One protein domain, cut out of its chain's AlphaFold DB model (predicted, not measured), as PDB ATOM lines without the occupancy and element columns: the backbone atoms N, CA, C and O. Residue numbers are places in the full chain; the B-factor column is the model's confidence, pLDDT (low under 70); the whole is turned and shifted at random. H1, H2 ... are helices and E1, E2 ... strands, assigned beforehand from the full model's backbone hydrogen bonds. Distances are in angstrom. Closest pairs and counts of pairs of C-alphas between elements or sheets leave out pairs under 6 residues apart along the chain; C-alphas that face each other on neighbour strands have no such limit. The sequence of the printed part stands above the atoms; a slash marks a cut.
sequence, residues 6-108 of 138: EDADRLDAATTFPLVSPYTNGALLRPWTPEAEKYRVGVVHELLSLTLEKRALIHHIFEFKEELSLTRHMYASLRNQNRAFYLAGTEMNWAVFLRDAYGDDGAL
ATOM      1  N   GLU A   6      32.338  47.895 -56.084       65.06
ATOM      2  CA  GLU A   6      31.993  48.019 -54.663       65.06
ATOM      3  C   GLU A   6      30.490  47.864 -54.386       65.06
ATOM      4  O   GLU A   6      30.104  47.342 -53.341       65.06
ATOM      5  N   ASP A   7      29.631  48.331 -55.292       61.75
ATOM      6  CA  ASP A   7      28.179  48.231 -55.141       61.75
ATOM      7  C   ASP A   7      27.688  46.807 -55.423       61.75
ATOM      8  O   ASP A   7      26.751  46.343 -54.771       61.75
ATOM      9  N   ALA A   8      28.355  46.097 -56.339       61.84
ATOM     10  CA  ALA A   8      28.136  44.671 -56.564       61.84
ATOM     11  C   ALA A   8      28.532  43.846 -55.325       61.84
ATOM     12  O   ALA A   8      27.714  43.079 -54.818       61.84
ATOM     13  N   ASP A   9      29.718  44.095 -54.759       63.59
ATOM     14  CA  ASP A   9      30.188  43.414 -53.545       63.59
ATOM     15  C   ASP A   9      29.275  43.695 -52.336       63.59
ATOM     16  O   ASP A   9      28.978  42.806 -51.530       63.59
ATOM     17  N   ARG A  10      28.762  44.929 -52.210       59.22
ATOM     18  CA  ARG A  10      27.771  45.304 -51.185       59.22
ATOM     19  C   ARG A  10      26.433  44.588 -51.365       59.22
ATOM     20  O   ARG A  10      25.811  44.212 -50.366       59.22
ATOM     21  N   LEU A  11      25.977  44.406 -52.605       60.16
ATOM     22  CA  LEU A  11      24.736  43.693 -52.917       60.16
ATOM     23  C   LEU A  11      24.859  42.191 -52.604       60.16
ATOM     24  O   LEU A  11      23.945  41.602 -52.016       60.16
ATOM     25  N   ASP A  12      26.013  41.599 -52.912       59.50
ATOM     26  CA  ASP A  12      26.335  40.203 -52.602       59.50
ATOM     27  C   ASP A  12      26.444  39.976 -51.089       59.50
ATOM     28  O   ASP A  12      25.881  39.022 -50.545       59.50
ATOM     29  N   ALA A  13      27.048  40.909 -50.355       59.88
ATOM     30  CA  ALA A  13      27.018  40.931 -48.894       59.88
ATOM     31  C   ALA A  13      25.572  40.968 -48.353       59.88
ATOM     32  O   ALA A  13      25.169  40.143 -47.520       59.88
ATOM     33  N   ALA A  14      24.742  41.875 -48.875       56.66
ATOM     34  CA  ALA A  14      23.338  42.019 -48.495       56.66
ATOM     35  C   ALA A  14      22.445  40.831 -48.908       56.66
ATOM     36  O   ALA A  14      21.294  40.767 -48.490       56.66
ATOM     37  N   THR A  15      22.937  39.844 -49.647       59.47
ATOM     38  CA  THR A  15      22.226  38.576 -49.887       59.47
ATOM     39  C   THR A  15      22.867  37.401 -49.144       59.47
ATOM     40  O   THR A  15      22.148  36.499 -48.728       59.47
ATOM     41  N   THR A  16      24.161  37.481 -48.822       57.22
ATOM     42  CA  THR A  16      24.946  36.400 -48.192       57.22
ATOM     43  C   THR A  16      24.891  36.378 -46.655       57.22
ATOM     44  O   THR A  16      24.940  35.303 -46.061       57.22
ATOM     45  N   PHE A  17      24.749  37.526 -45.973       59.31
ATOM     46  CA  PHE A  17      24.657  37.540 -44.495       59.31
ATOM     47  C   PHE A  17      23.436  36.764 -43.940       59.31
ATOM     48  O   PHE A  17      22.377  36.767 -44.576       59.31
ATOM     49  N   PRO A  18      23.531  36.157 -42.740       65.75
ATOM     50  CA  PRO A  18      22.404  35.475 -42.109       65.75
ATOM     51  C   PRO A  18      21.215  36.424 -41.913       65.75
ATOM     52  O   PRO A  18      21.383  37.634 -41.743       65.75
ATOM     53  N   LEU A  19      20.003  35.866 -41.962       65.81
ATOM     54  CA  LEU A  19      18.772  36.626 -41.763       65.81
ATOM     55  C   LEU A  19      18.799  37.275 -40.371       65.81
ATOM     56  O   LEU A  19      18.840  36.582 -39.355       65.81
ATOM     57  N   VAL A  20      18.787  38.608 -40.328       76.56
ATOM     58  CA  VAL A  20      18.696  39.351 -39.069       76.56
ATOM     59  C   VAL A  20      17.247  39.283 -38.600       76.56
ATOM     60  O   VAL A  20      16.342  39.658 -39.344       76.56
ATOM     61  N   SER A  21      17.021  38.799 -37.379       81.88
ATOM     62  CA  SER A  21      15.670  38.754 -36.818       81.88
ATOM     63  C   SER A  21      15.130  40.182 -36.625       81.88
ATOM     64  O   SER A  21      15.809  40.987 -35.974       81.88
ATOM     65  N   PRO A  22      13.919  40.498 -37.125       84.31
ATOM     66  CA  PRO A  22      13.321  41.832 -37.019       84.31
ATOM     67  C   PRO A  22      12.978  42.233 -35.577       84.31
ATOM     68  O   PRO A  22      12.785  43.410 -35.305       84.31
ATOM     69  N   TYR A  23      12.949  41.280 -34.642       84.94
ATOM     70  CA  TYR A  23      12.699  41.536 -33.218       84.94
ATOM     71  C   TYR A  23      13.982  41.762 -32.402       84.94
ATOM     72  O   TYR A  23      13.938  41.889 -31.179       84.94
ATOM     73  N   THR A  24      15.144  41.767 -33.057       83.81
ATOM     74  CA  THR A  24      16.427  42.068 -32.406       83.81
ATOM     75  C   THR A  24      16.518  43.563 -32.103       83.81
ATOM     76  O   THR A  24      15.904  44.374 -32.786       83.81
ATOM     77  N   ASN A  25      17.319  43.962 -31.111       82.44
ATOM     78  CA  ASN A  25      17.539  45.378 -30.828       82.44
ATOM     79  C   ASN A  25      18.329  46.065 -31.964       82.44
ATOM     80  O   ASN A  25      19.562  46.023 -31.990       82.44
ATOM     81  N   GLY A  26      17.612  46.713 -32.887       80.19
ATOM     82  CA  GLY A  26      18.180  47.430 -34.030       80.19
ATOM     83  C   GLY A  26      19.087  48.603 -33.655       80.19
ATOM     84  O   GLY A  26      19.977  48.946 -34.430       80.19
ATOM     85  N   ALA A  27      18.943  49.168 -32.452       79.56
ATOM     86  CA  ALA A  27      19.790  50.262 -31.974       79.56
ATOM     87  C   ALA A  27      21.266  49.857 -31.800       79.56
ATOM     88  O   ALA A  27      22.147  50.714 -31.775       79.56
ATOM     89  N   LEU A  28      21.548  48.554 -31.691       83.94
ATOM     90  CA  LEU A  28      22.911  48.025 -31.590       83.94
ATOM     91  C   LEU A  28      23.609  47.917 -32.953       83.94
ATOM     92  O   LEU A  28      24.825  47.721 -33.011       83.94
ATOM     93  N   LEU A  29      22.858  48.021 -34.053       83.31
ATOM     94  CA  LEU A  29      23.401  47.886 -35.397       83.31
ATOM     95  C   LEU A  29      24.066  49.190 -35.829       83.31
ATOM     96  O   LEU A  29      23.502  50.279 -35.716       83.31
ATOM     97  N   ARG A  30      25.280  49.081 -36.377       81.50
ATOM     98  CA  ARG A  30      25.961  50.248 -36.941       81.50
ATOM     99  C   ARG A  30      25.189  50.744 -38.168       81.50
ATOM    100  O   ARG A  30      24.936  49.943 -39.074       81.50
ATOM    101  N   PRO A  31      24.861  52.045 -38.249       76.75
ATOM    102  CA  PRO A  31      24.239  52.612 -39.439       76.75
ATOM    103  C   PRO A  31      25.085  52.331 -40.687       76.75
ATOM    104  O   PRO A  31      26.310  52.303 -40.599       76.75
ATOM    105  N   TRP A  32      24.434  52.166 -41.843       74.94
ATOM    106  CA  TRP A  32      25.086  51.952 -43.151       74.94
ATOM    107  C   TRP A  32      25.820  50.622 -43.340       74.94
ATOM    108  O   TRP A  32      26.567  50.463 -44.302       74.94
ATOM    109  N   THR A  33      25.585  49.659 -42.455       82.94
ATOM    110  CA  THR A  33      26.037  48.279 -42.643       82.94
ATOM    111  C   THR A  33      24.991  47.459 -43.406       82.94
ATOM    112  O   THR A  33      23.793  47.764 -43.323       82.94
ATOM    113  N   PRO A  34      25.398  46.419 -44.157       80.44
ATOM    114  CA  PRO A  34      24.454  45.518 -44.820       80.44
ATOM    115  C   PRO A  34      23.537  44.799 -43.816       80.44
ATOM    116  O   PRO A  34      22.385  44.511 -44.133       80.44
ATOM    117  N   GLU A  35      23.985  44.573 -42.581       83.62
ATOM    118  CA  GLU A  35      23.165  44.034 -41.493       83.62
ATOM    119  C   GLU A  35      22.066  45.015 -41.065       83.62
ATOM    120  O   GLU A  35      20.910  44.618 -40.912       83.62
ATOM    121  N   ALA A  36      22.389  46.307 -40.924       83.94
ATOM    122  CA  ALA A  36      21.397  47.343 -40.631       83.94
ATOM    123  C   ALA A  36      20.407  47.544 -41.789       83.94
ATOM    124  O   ALA A  36      19.233  47.836 -41.568       83.94
ATOM    125  N   GLU A  37      20.854  47.390 -43.035       83.69
ATOM    126  CA  GLU A  37      19.976  47.359 -44.207       83.69
ATOM    127  C   GLU A  37      18.988  46.191 -44.140       83.69
ATOM    128  O   GLU A  37      17.778  46.406 -44.219       83.69
ATOM    129  N   LYS A  38      19.489  44.972 -43.910       84.31
ATOM    130  CA  LYS A  38      18.664  43.767 -43.757       84.31
ATOM    131  C   LYS A  38      17.653  43.891 -42.632       84.31
ATOM    132  O   LYS A  38      16.493  43.543 -42.823       84.31
ATOM    133  N   TYR A  39      18.080  44.400 -41.480       88.25
ATOM    134  CA  TYR A  39      17.195  44.628 -40.346       88.25
ATOM    135  C   TYR A  39      16.040  45.564 -40.720       88.25
ATOM    136  O   TYR A  39      14.882  45.213 -40.521       88.25
ATOM    137  N   ARG A  40      16.335  46.715 -41.346       87.56
ATOM    138  CA  ARG A  40      15.308  47.683 -41.776       87.56
ATOM    139  C   ARG A  40      14.298  47.053 -42.736       87.56
ATOM    140  O   ARG A  40      13.097  47.245 -42.580       87.56
ATOM    141  N   VAL A  41      14.788  46.284 -43.704       87.88
ATOM    142  CA  VAL A  41      13.959  45.550 -44.670       87.88
ATOM    143  C   VAL A  41      13.086  44.517 -43.967       87.88
ATOM    144  O   VAL A  41      11.887  44.473 -44.221       87.88
ATOM    145  N   GLY A  42      13.655  43.736 -43.047       89.38
ATOM    146  CA  GLY A  42      12.928  42.736 -42.269       89.38
ATOM    147  C   GLY A  42      11.833  43.346 -41.396       89.38
ATOM    148  O   GLY A  42      10.713  42.848 -41.389       89.38
ATOM    149  N   VAL A  43      12.117  44.462 -40.720       90.75
ATOM    150  CA  VAL A  43      11.132  45.180 -39.896       90.75
ATOM    151  C   VAL A  43       9.978  45.704 -40.746       90.75
ATOM    152  O   VAL A  43       8.821  45.507 -40.385       90.75
ATOM    153  N   VAL A  44      10.260  46.338 -41.890       91.00
ATOM    154  CA  VAL A  44       9.196  46.834 -42.782       91.00
ATOM    155  C   VAL A  44       8.401  45.675 -43.382       91.00
ATOM    156  O   VAL A  44       7.180  45.759 -43.472       91.00
ATOM    157  N   HIS A  45       9.066  44.582 -43.753       92.06
ATOM    158  CA  HIS A  45       8.404  43.382 -44.257       92.06
ATOM    159  C   HIS A  45       7.424  42.808 -43.228       92.06
ATOM    160  O   HIS A  45       6.272  42.524 -43.557       92.06
ATOM    161  N   GLU A  46       7.861  42.671 -41.977       92.38
ATOM    162  CA  GLU A  46       7.033  42.180 -40.877       92.38
ATOM    163  C   GLU A  46       5.870  43.137 -40.584       92.38
ATOM    164  O   GLU A  46       4.715  42.720 -40.535       92.38
ATOM    165  N   LEU A  47       6.150  44.440 -40.495       92.00
ATOM    166  CA  LEU A  47       5.135  45.467 -40.272       92.00
ATOM    167  C   LEU A  47       4.043  45.422 -41.348       92.00
ATOM    168  O   LEU A  47       2.857  45.404 -41.024       92.00
ATOM    169  N   LEU A  48       4.426  45.364 -42.627       93.25
ATOM    170  CA  LEU A  48       3.473  45.249 -43.730       93.25
ATOM    171  C   LEU A  48       2.726  43.916 -43.693       93.25
ATOM    172  O   LEU A  48       1.533  43.889 -43.991       93.25
ATOM    173  N   SER A  49       3.378  42.832 -43.275       92.25
ATOM    174  CA  SER A  49       2.738  41.523 -43.117       92.25
ATOM    175  C   SER A  49       1.628  41.533 -42.061       92.25
ATOM    176  O   SER A  49       0.671  40.772 -42.196       92.25
ATOM    177  N   LEU A  50       1.686  42.428 -41.074       92.31
ATOM    178  CA  LEU A  50       0.624  42.619 -40.081       92.31
ATOM    179  C   LEU A  50      -0.533  43.502 -40.577       92.31
ATOM    180  O   LEU A  50      -1.606  43.506 -39.976       92.31
ATOM    181  N   THR A  51      -0.354  44.245 -41.673       93.56
ATOM    182  CA  THR A  51      -1.431  45.068 -42.247       93.56
ATOM    183  C   THR A  51      -2.407  44.229 -43.076       93.56
ATOM    184  O   THR A  51      -2.010  43.288 -43.765       93.56
ATOM    185  N   LEU A  52      -3.694  44.598 -43.063       93.56
ATOM    186  CA  LEU A  52      -4.747  43.888 -43.807       93.56
ATOM    187  C   LEU A  52      -4.504  43.899 -45.320       93.56
ATOM    188  O   LEU A  52      -4.629  42.878 -45.986       93.56
ATOM    189  N   GLU A  53      -4.136  45.059 -45.859       93.12
ATOM    190  CA  GLU A  53      -3.898  45.234 -47.292       93.12
ATOM    191  C   GLU A  53      -2.439  44.968 -47.688       93.12
ATOM    192  O   GLU A  53      -2.102  45.153 -48.846       93.12
ATOM    193  N   LYS A  54      -1.562  44.558 -46.758       94.88
ATOM    194  CA  LYS A  54      -0.125  44.312 -47.008       94.88
ATOM    195  C   LYS A  54       0.593  45.513 -47.647       94.88
ATOM    196  O   LYS A  54       1.535  45.369 -48.434       94.88
ATOM    197  N   ARG A  55       0.135  46.718 -47.294       93.50
ATOM    198  CA  ARG A  55       0.659  48.010 -47.747       93.50
ATOM    199  C   ARG A  55       0.515  49.075 -46.665       93.50
ATOM    200  O   ARG A  55      -0.406  49.018 -45.853       93.50
ATOM    201  N   ALA A  56       1.378  50.083 -46.703       93.38
ATOM    202  CA  ALA A  56       1.282  51.257 -45.840       93.38
ATOM    203  C   ALA A  56       1.868  52.497 -46.522       93.38
ATOM    204  O   ALA A  56       2.727  52.395 -47.398       93.38
ATOM    205  N   LEU A  57       1.412  53.683 -46.114       91.62
ATOM    206  CA  LEU A  57       2.005  54.937 -46.571       91.62
ATOM    207  C   LEU A  57       3.341  55.167 -45.866       91.62
ATOM    208  O   LEU A  57       3.464  54.961 -44.659       91.62
ATOM    209  N   ILE A  58       4.338  55.626 -46.618       88.69
ATOM    210  CA  ILE A  58       5.702  55.786 -46.118       88.69
ATOM    211  C   ILE A  58       5.778  56.783 -44.964       88.69
ATOM    212  O   ILE A  58       6.568  56.588 -44.047       88.69
ATOM    213  N   HIS A  59       4.929  57.815 -44.979       87.31
ATOM    214  CA  HIS A  59       4.901  58.821 -43.924       87.31
ATOM    215  C   HIS A  59       4.476  58.212 -42.581       87.31
ATOM    216  O   HIS A  59       5.073  58.537 -41.564       87.31
ATOM    217  N   HIS A  60       3.532  57.262 -42.577       88.88
ATOM    218  CA  HIS A  60       3.141  56.562 -41.353       88.88
ATOM    219  C   HIS A  60       4.283  55.714 -40.793       88.88
ATOM    220  O   HIS A  60       4.468  55.675 -39.586       88.88
ATOM    221  N   ILE A  61       5.070  55.060 -41.652       88.75
ATOM    222  CA  ILE A  61       6.226  54.271 -41.198       88.75
ATOM    223  C   ILE A  61       7.331  55.197 -40.669       88.75
ATOM    224  O   ILE A  61       7.981  54.886 -39.674       88.75
ATOM    225  N   PHE A  62       7.543  56.341 -41.324       86.38
ATOM    226  CA  PHE A  62       8.584  57.297 -40.950       86.38
ATOM    227  C   PHE A  62       8.315  57.982 -39.607       86.38
ATOM    228  O   PHE A  62       9.270  58.330 -38.911       86.38
ATOM    229  N   GLU A  63       7.046  58.143 -39.233       88.38
ATOM    230  CA  GLU A  63       6.659  58.672 -37.922       88.38
ATOM    231  C   GLU A  63       7.204  57.801 -36.779       88.38
ATOM    232  O   GLU A  63       7.632  58.332 -35.764       88.38
ATOM    233  N   PHE A  64       7.295  56.480 -36.991       87.50
ATOM    234  CA  PHE A  64       7.797  55.505 -36.013       87.50
ATOM    235  C   PHE A  64       9.270  55.120 -36.215       87.50
ATOM    236  O   PHE A  64       9.714  54.033 -35.828       87.50
ATOM    237  N   LYS A  65      10.050  55.956 -36.910       87.38
ATOM    238  CA  LYS A  65      11.430  55.601 -37.268       87.38
ATOM    239  C   LYS A  65      12.324  55.409 -36.041       87.38
ATOM    240  O   LYS A  65      13.241  54.602 -36.098       87.38
ATOM    241  N   GLU A  66      12.093  56.141 -34.955       86.25
ATOM    242  CA  GLU A  66      12.949  56.072 -33.767       86.25
ATOM    243  C   GLU A  66      12.667  54.784 -32.987       86.25
ATOM    244  O   GLU A  66      13.592  54.055 -32.628       86.25
ATOM    245  N   GLU A  67      11.391  54.435 -32.849       87.69
ATOM    246  CA  GLU A  67      10.893  53.234 -32.183       87.69
ATOM    247  C   GLU A  67      11.302  51.962 -32.926       87.69
ATOM    248  O   GLU A  67      11.689  50.967 -32.315       87.69
ATOM    249  N   LEU A  68      11.266  51.999 -34.258       84.81
ATOM    250  CA  LEU A  68      11.642  50.871 -35.108       84.81
ATOM    251  C   LEU A  68      13.155  50.812 -35.391       84.81
ATOM    252  O   LEU A  68      13.611  49.929 -36.121       84.81
ATOM    253  N   SER A  69      13.950  51.728 -34.819       84.31
ATOM    254  CA  SER A  69      15.387  51.874 -35.108       84.31
ATOM    255  C   SER A  69      15.679  52.035 -36.611       84.31
ATOM    256  O   SER A  69      16.682  51.548 -37.142       84.31
ATOM    257  N   LEU A  70      14.784  52.717 -37.327       82.50
ATOM    258  CA  LEU A  70      14.922  53.051 -38.736       82.50
ATOM    259  C   LEU A  70      15.699  54.360 -38.897       82.50
ATOM    260  O   LEU A  70      15.522  55.357 -38.202       82.50
ATOM    261  N   THR A  71      16.559  54.384 -39.902       78.50
ATOM    262  CA  THR A  71      17.314  55.584 -40.276       78.50
ATOM    263  C   THR A  71      16.512  56.468 -41.233       78.50
ATOM    264  O   THR A  71      15.738  55.951 -42.038       78.50
ATOM    265  N   ARG A  72      16.854  57.762 -41.320       72.81
ATOM    266  CA  ARG A  72      16.333  58.695 -42.348       72.81
ATOM    267  C   ARG A  72      16.473  58.204 -43.802       72.81
ATOM    268  O   ARG A  72      15.769  58.675 -44.684       72.81
ATOM    269  N   HIS A  73      17.371  57.249 -44.049       74.75
ATOM    270  CA  HIS A  73      17.643  56.662 -45.362       74.75
ATOM    271  C   HIS A  73      16.820  55.406 -45.670       74.75
ATOM    272  O   HIS A  73      17.091  54.745 -46.668       74.75
ATOM    273  N   MET A  74      15.805  55.080 -44.857       79.56
ATOM    274  CA  MET A  74      14.913  53.939 -45.112       79.56
ATOM    275  C   MET A  74      14.304  53.979 -46.516       79.56
ATOM    276  O   MET A  74      14.096  52.952 -47.144       79.56
ATOM    277  N   TYR A  75      14.073  55.180 -47.032       81.56
ATOM    278  CA  TYR A  75      13.529  55.387 -48.355       81.56
ATOM    279  C   TYR A  75      14.433  54.823 -49.469       81.56
ATOM    280  O   TYR A  75      13.979  54.065 -50.324       81.56
ATOM    281  N   ALA A  76      15.728  55.151 -49.424       81.81
ATOM    282  CA  ALA A  76      16.710  54.641 -50.377       81.81
ATOM    283  C   ALA A  76      16.883  53.122 -50.232       81.81
ATOM    284  O   ALA A  76      16.956  52.412 -51.229       81.81
ATOM    285  N   SER A  77      16.860  52.632 -48.993       80.62
ATOM    286  CA  SER A  77      16.915  51.208 -48.662       80.62
ATOM    287  C   SER A  77      15.758  50.412 -49.278       80.62
ATOM    288  O   SER A  77      15.965  49.438 -50.000       80.62
ATOM    289  N   LEU A  78      14.521  50.883 -49.090       82.69
ATOM    290  CA  LEU A  78      13.328  50.261 -49.675       82.69
ATOM    291  C   LEU A  78      13.363  50.291 -51.207       82.69
ATOM    292  O   LEU A  78      12.994  49.309 -51.843       82.69
ATOM    293  N   ARG A  79      13.851  51.390 -51.795       83.06
ATOM    294  CA  ARG A  79      14.018  51.529 -53.248       83.06
ATOM    295  C   ARG A  79      15.120  50.632 -53.821       83.06
ATOM    296  O   ARG A  79      15.055  50.259 -54.987       83.06
ATOM    297  N   ASN A  80      16.131  50.282 -53.031       83.44
ATOM    298  CA  ASN A  80      17.147  49.317 -53.449       83.44
ATOM    299  C   ASN A  80      16.593  47.882 -53.433       83.44
ATOM    300  O   ASN A  80      17.013  47.045 -54.228       83.44
ATOM    301  N   GLN A  81      15.601  47.603 -52.585       83.81
ATOM    302  CA  GLN A  81      15.002  46.277 -52.406       83.81
ATOM    303  C   GLN A  81      13.721  46.070 -53.228       83.81
ATOM    304  O   GLN A  81      12.698  45.603 -52.724       83.81
ATOM    305  N   ASN A  82      13.803  46.332 -54.536       81.19
ATOM    306  CA  ASN A  82      12.684  46.197 -55.485       81.19
ATOM    307  C   ASN A  82      12.102  44.777 -55.590       81.19
ATOM    308  O   ASN A  82      11.004  44.580 -56.111       81.19
ATOM    309  N   ARG A  83      12.851  43.765 -55.136       85.56
ATOM    310  CA  ARG A  83      12.368  42.383 -55.085       85.56
ATOM    311  C   ARG A  83      11.344  42.183 -53.968       85.56
ATOM    312  O   ARG A  83      10.386  41.452 -54.182       85.56
ATOM    313  N   ALA A  84      11.546  42.816 -52.814       86.88
ATOM    314  CA  ALA A  84      10.680  42.659 -51.648       86.88
ATOM    315  C   ALA A  84       9.526  43.671 -51.651       86.88
ATOM    316  O   ALA A  84       8.402  43.339 -51.270       86.88
ATOM    317  N   PHE A  85       9.785  44.897 -52.111       91.31
ATOM    318  CA  PHE A  85       8.816  45.984 -52.050       91.31
ATOM    319  C   PHE A  85       8.548  46.602 -53.411       91.31
ATOM    320  O   PHE A  85       9.431  46.729 -54.257       91.31
ATOM    321  N   TYR A  86       7.315  47.058 -53.577       90.81
ATOM    322  CA  TYR A  86       6.917  47.942 -54.656       90.81
ATOM    323  C   TYR A  86       6.512  49.291 -54.063       90.81
ATOM    324  O   TYR A  86       5.770  49.340 -53.084       90.81
ATOM    325  N   LEU A  87       7.013  50.391 -54.624       89.94
ATOM    326  CA  LEU A  87       6.677  51.741 -54.177       89.94
ATOM    327  C   LEU A  87       5.824  52.414 -55.251       89.94
ATOM    328  O   LEU A  87       6.245  52.510 -56.403       89.94
ATOM    329  N   ALA A  88       4.640  52.895 -54.873       88.94
ATOM    330  CA  ALA A  88       3.745  53.619 -55.772       88.94
ATOM    331  C   ALA A  88       3.370  54.985 -55.186       88.94
ATOM    332  O   ALA A  88       3.043  55.078 -54.006       88.94
ATOM    333  N   GLY A  89       3.367  56.036 -56.011       85.81
ATOM    334  CA  GLY A  89       2.887  57.371 -55.636       85.81
ATOM    335  C   GLY A  89       3.808  58.519 -56.062       85.81
ATOM    336  O   GLY A  89       4.816  58.325 -56.736       85.81
ATOM    337  N   THR A  90       3.450  59.735 -55.648       79.00
ATOM    338  CA  THR A  90       4.231  60.981 -55.798       79.00
ATOM    339  C   THR A  90       4.863  61.367 -54.467       79.00
ATOM    340  O   THR A  90       4.291  61.027 -53.446       79.00
ATOM    341  N   GLU A  91       6.028  62.023 -54.461       67.25
ATOM    342  CA  GLU A  91       7.010  62.081 -53.346       67.25
ATOM    343  C   GLU A  91       6.451  62.141 -51.904       67.25
ATOM    344  O   GLU A  91       7.004  61.502 -51.014       67.25
ATOM    345  N   MET A  92       5.331  62.832 -51.662       69.25
ATOM    346  CA  MET A  92       4.676  62.941 -50.344       69.25
ATOM    347  C   MET A  92       3.652  61.837 -49.995       69.25
ATOM    348  O   MET A  92       3.322  61.648 -48.830       69.25
ATOM    349  N   ASN A  93       3.150  61.091 -50.979       81.44
ATOM    350  CA  ASN A  93       2.081  60.093 -50.859       81.44
ATOM    351  C   ASN A  93       2.532  58.695 -51.302       81.44
ATOM    352  O   ASN A  93       1.771  57.958 -51.930       81.44
ATOM    353  N   TRP A  94       3.786  58.326 -51.035       88.31
ATOM    354  CA  TRP A  94       4.272  57.003 -51.427       88.31
ATOM    355  C   TRP A  94       3.650  55.929 -50.552       88.31
ATOM    356  O   TRP A  94       3.736  55.983 -49.326       88.31
ATOM    357  N   ALA A  95       3.047  54.942 -51.196       91.25
ATOM    358  CA  ALA A  95       2.620  53.699 -50.589       91.25
ATOM    359  C   ALA A  95       3.672  52.625 -50.877       91.25
ATOM    360  O   ALA A  95       4.108  52.449 -52.017       91.25
ATOM    361  N   VAL A  96       4.075  51.918 -49.828       92.56
ATOM    362  CA  VAL A  96       4.952  50.751 -49.894       92.56
ATOM    363  C   VAL A  96       4.067  49.514 -49.864       92.56
ATOM    364  O   VAL A  96       3.242  49.365 -48.965       92.56
ATOM    365  N   PHE A  97       4.243  48.644 -50.849       93.69
ATOM    366  CA  PHE A  97       3.502  47.404 -51.030       93.69
ATOM    367  C   PHE A  97       4.451  46.225 -50.868       93.69
ATOM    368  O   PHE A  97       5.569  46.249 -51.393       93.69
ATOM    369  N   LEU A  98       3.996  45.184 -50.181       94.12
ATOM    370  CA  LEU A  98       4.752  43.948 -50.043       94.12
ATOM    371  C   LEU A  98       4.593  43.084 -51.298       94.12
ATOM    372  O   LEU A  98       3.519  42.543 -51.529       94.12
ATOM    373  N   ARG A  99       5.649  42.918 -52.101       92.00
ATOM    374  CA  ARG A  99       5.555  42.269 -53.421       92.00
ATOM    375  C   ARG A  99       5.030  40.833 -53.346       92.00
ATOM    376  O   ARG A  99       4.206  40.450 -54.167       92.00
ATOM    377  N   ASP A 100       5.441  40.081 -52.330       91.44
ATOM    378  CA  ASP A 100       5.063  38.671 -52.155       91.44
ATOM    379  C   ASP A 100       3.564  38.472 -51.856       91.44
ATOM    380  O   ASP A 100       3.007  37.398 -52.114       91.44
ATOM    381  N   ALA A 101       2.898  39.516 -51.354       92.88
ATOM    382  CA  ALA A 101       1.474  39.502 -51.040       92.88
ATOM    383  C   ALA A 101       0.564  39.765 -52.250       92.88
ATOM    384  O   ALA A 101      -0.642  39.528 -52.155       92.88
ATOM    385  N   TYR A 102       1.109  40.232 -53.375       93.69
ATOM    386  CA  TYR A 102       0.343  40.570 -54.576       93.69
ATOM    387  C   TYR A 102       0.636  39.596 -55.723       93.69
ATOM    388  O   TYR A 102       1.744  39.080 -55.854       93.69
ATOM    389  N   GLY A 103      -0.387  39.301 -56.525       91.62
ATOM    390  CA  GLY A 103      -0.259  38.523 -57.756       91.62
ATOM    391  C   GLY A 103       0.236  39.368 -58.932       91.62
ATOM    392  O   GLY A 103       0.349  40.591 -58.838       91.62
ATOM    393  N   ASP A 104       0.489  38.715 -60.068       88.56
ATOM    394  CA  ASP A 104       0.891  39.390 -61.315       88.56
ATOM    395  C   ASP A 104      -0.205  40.321 -61.870       88.56
ATOM    396  O   ASP A 104       0.075  41.246 -62.630       88.56
ATOM    397  N   ASP A 105      -1.455  40.102 -61.460       89.00
ATOM    398  CA  ASP A 105      -2.618  40.944 -61.749       89.00
ATOM    399  C   ASP A 105      -2.690  42.207 -60.868       89.00
ATOM    400  O   ASP A 105      -3.573  43.047 -61.053       89.00
ATOM    401  N   GLY A 106      -1.772  42.353 -59.907       85.94
ATOM    402  CA  GLY A 106      -1.765  43.443 -58.936       85.94
ATOM    403  C   GLY A 106      -2.843  43.310 -57.859       85.94
ATOM    404  O   GLY A 106      -3.049  44.251 -57.088       85.94
ATOM    405  N   ALA A 107      -3.532  42.167 -57.774       90.56
ATOM    406  CA  ALA A 107      -4.494  41.900 -56.717       90.56
ATOM    407  C   ALA A 107      -3.807  41.281 -55.497       90.56
ATOM    408  O   ALA A 107      -2.847  40.516 -55.605       90.56
ATOM    409  N   LEU A 108      -4.320  41.609 -54.312       93.12
ATOM    410  CA  LEU A 108      -3.882  40.975 -53.074       93.12
ATOM    411  C   LEU A 108      -4.249  39.484 -53.117       93.12
ATOM    412  O   LEU A 108      -5.413  39.149 -53.351       93.12
TER     413      LEU A 108
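AT A GLANCE: This is residues 6 to 108 of the 138 residues of the protein "PORR domain-containing protein" of Oryza brachyantha (UniProt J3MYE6). A long helix, H2, runs through the body, and with its residues 41 to 49 it lies crosswise over a small antiparallel sheet of three short strands, E1, E3 and E2. H4 packs on H2 nearly at right angles, H3 sits at the sheet's margin beyond E1, and H1 packs on the beginning of H2, far from the sheet, with a long loop of residues 17 to 33 joining H1 to H2. The printed part has 103 residues with four named helices and three named strands, in the order H1, H2, E1, H3, H4, E2, E3, and the sheet's order is E1, E3, E2. The class is mixed, helices and strands, with 41 residues in helices and 11 in strands. The whole is compact, with a radius of gyration of the C-alphas of 13.5 A and spans of 35 by 29 by 25 A.

HOW THE PARTS SIT: H1, residues 6 to 16, touches H2, residues 34 to 50, and H2 touches H1 with its residues 34 to 38 alone; the closest C-alphas are those of Ala 14 and Pro 34, 5.2 A apart. These two helices run the same way at a steep tilt of 53 degrees. H1 is not on the sheet formed by E1, residues 55 to 57, E3, residues 95 to 98, and E2, residues 85 to 88. H2 is on one face of this sheet, two layers, one of helix and one of strands, at a height over the sheet of 11.0 A. It lies over E3, with 4 of its C-alphas, and only just over E2, with 3. On the local plane it stands at 84 degrees to E3, across the strands. The closest C-alphas of H2 and E3 are those of Leu 48 and Leu 98, 6.6 A apart. E1 and E3 are antiparallel at 158 degrees, with N 56 and O 96 within hydrogen-bond range at 3.0 A and N 96 and O 56 at 2.8 A. H3, residues 58 to 63, only grazes the sheet with its residues 58 to 61, and H2 and H3 are only just apart, 8.2 A at the closest. H4, residues 74 to 80, is near H3, with 5 pairs of C-alphas within 10 A. H4 touches H2, and H2 touches H4 with its residues 37 to 41 alone; they are about perpendicular at 83 degrees, and the closest C-alphas, those of Glu 37 and Ser 77, are 6.6 A apart. H4 only grazes the sheet with its residues 75 to 79. E1, H3, H4 and E2 form a split strand-helix-strand unit, two strands running the same way with E3 between them, and its crossover is right-handed. E2 and E3 form a hairpin, antiparallel at 152 degrees, with N 86 and O 97 2.9 A apart, within hydrogen-bond range. In H1, H2, H3 and H4 every O i to N i+4 pair is within hydrogen-bond range.

IN THESE COORDINATES: H1 begins at C-alpha 6, at (31.993, 48.019, -54.663), and is 15.1 A long. H2 begins at C-alpha 34, at (24.454, 45.518, -44.820), and is 24.5 A long. E1 measures 7.2 A, H3 8.7 A, H4 9.8 A and E2 9.9 A. E3, 10.0 A long, ends at C-alpha 98, at (4.752, 43.948, -50.043).

THE WHOLE: The two C-alphas farthest apart are those of Leu 28 and Asp 105, at 40.1 A. The printed part has no cut. The link from H1 to H2, 17 residues, is long; those from H2 to E1, E1 to H3 and H4 to E2 are tight. The mean pLDDT of the printed part is 82.8, and residues 6 to 19 and 91 to 92 of this predicted model are under 70.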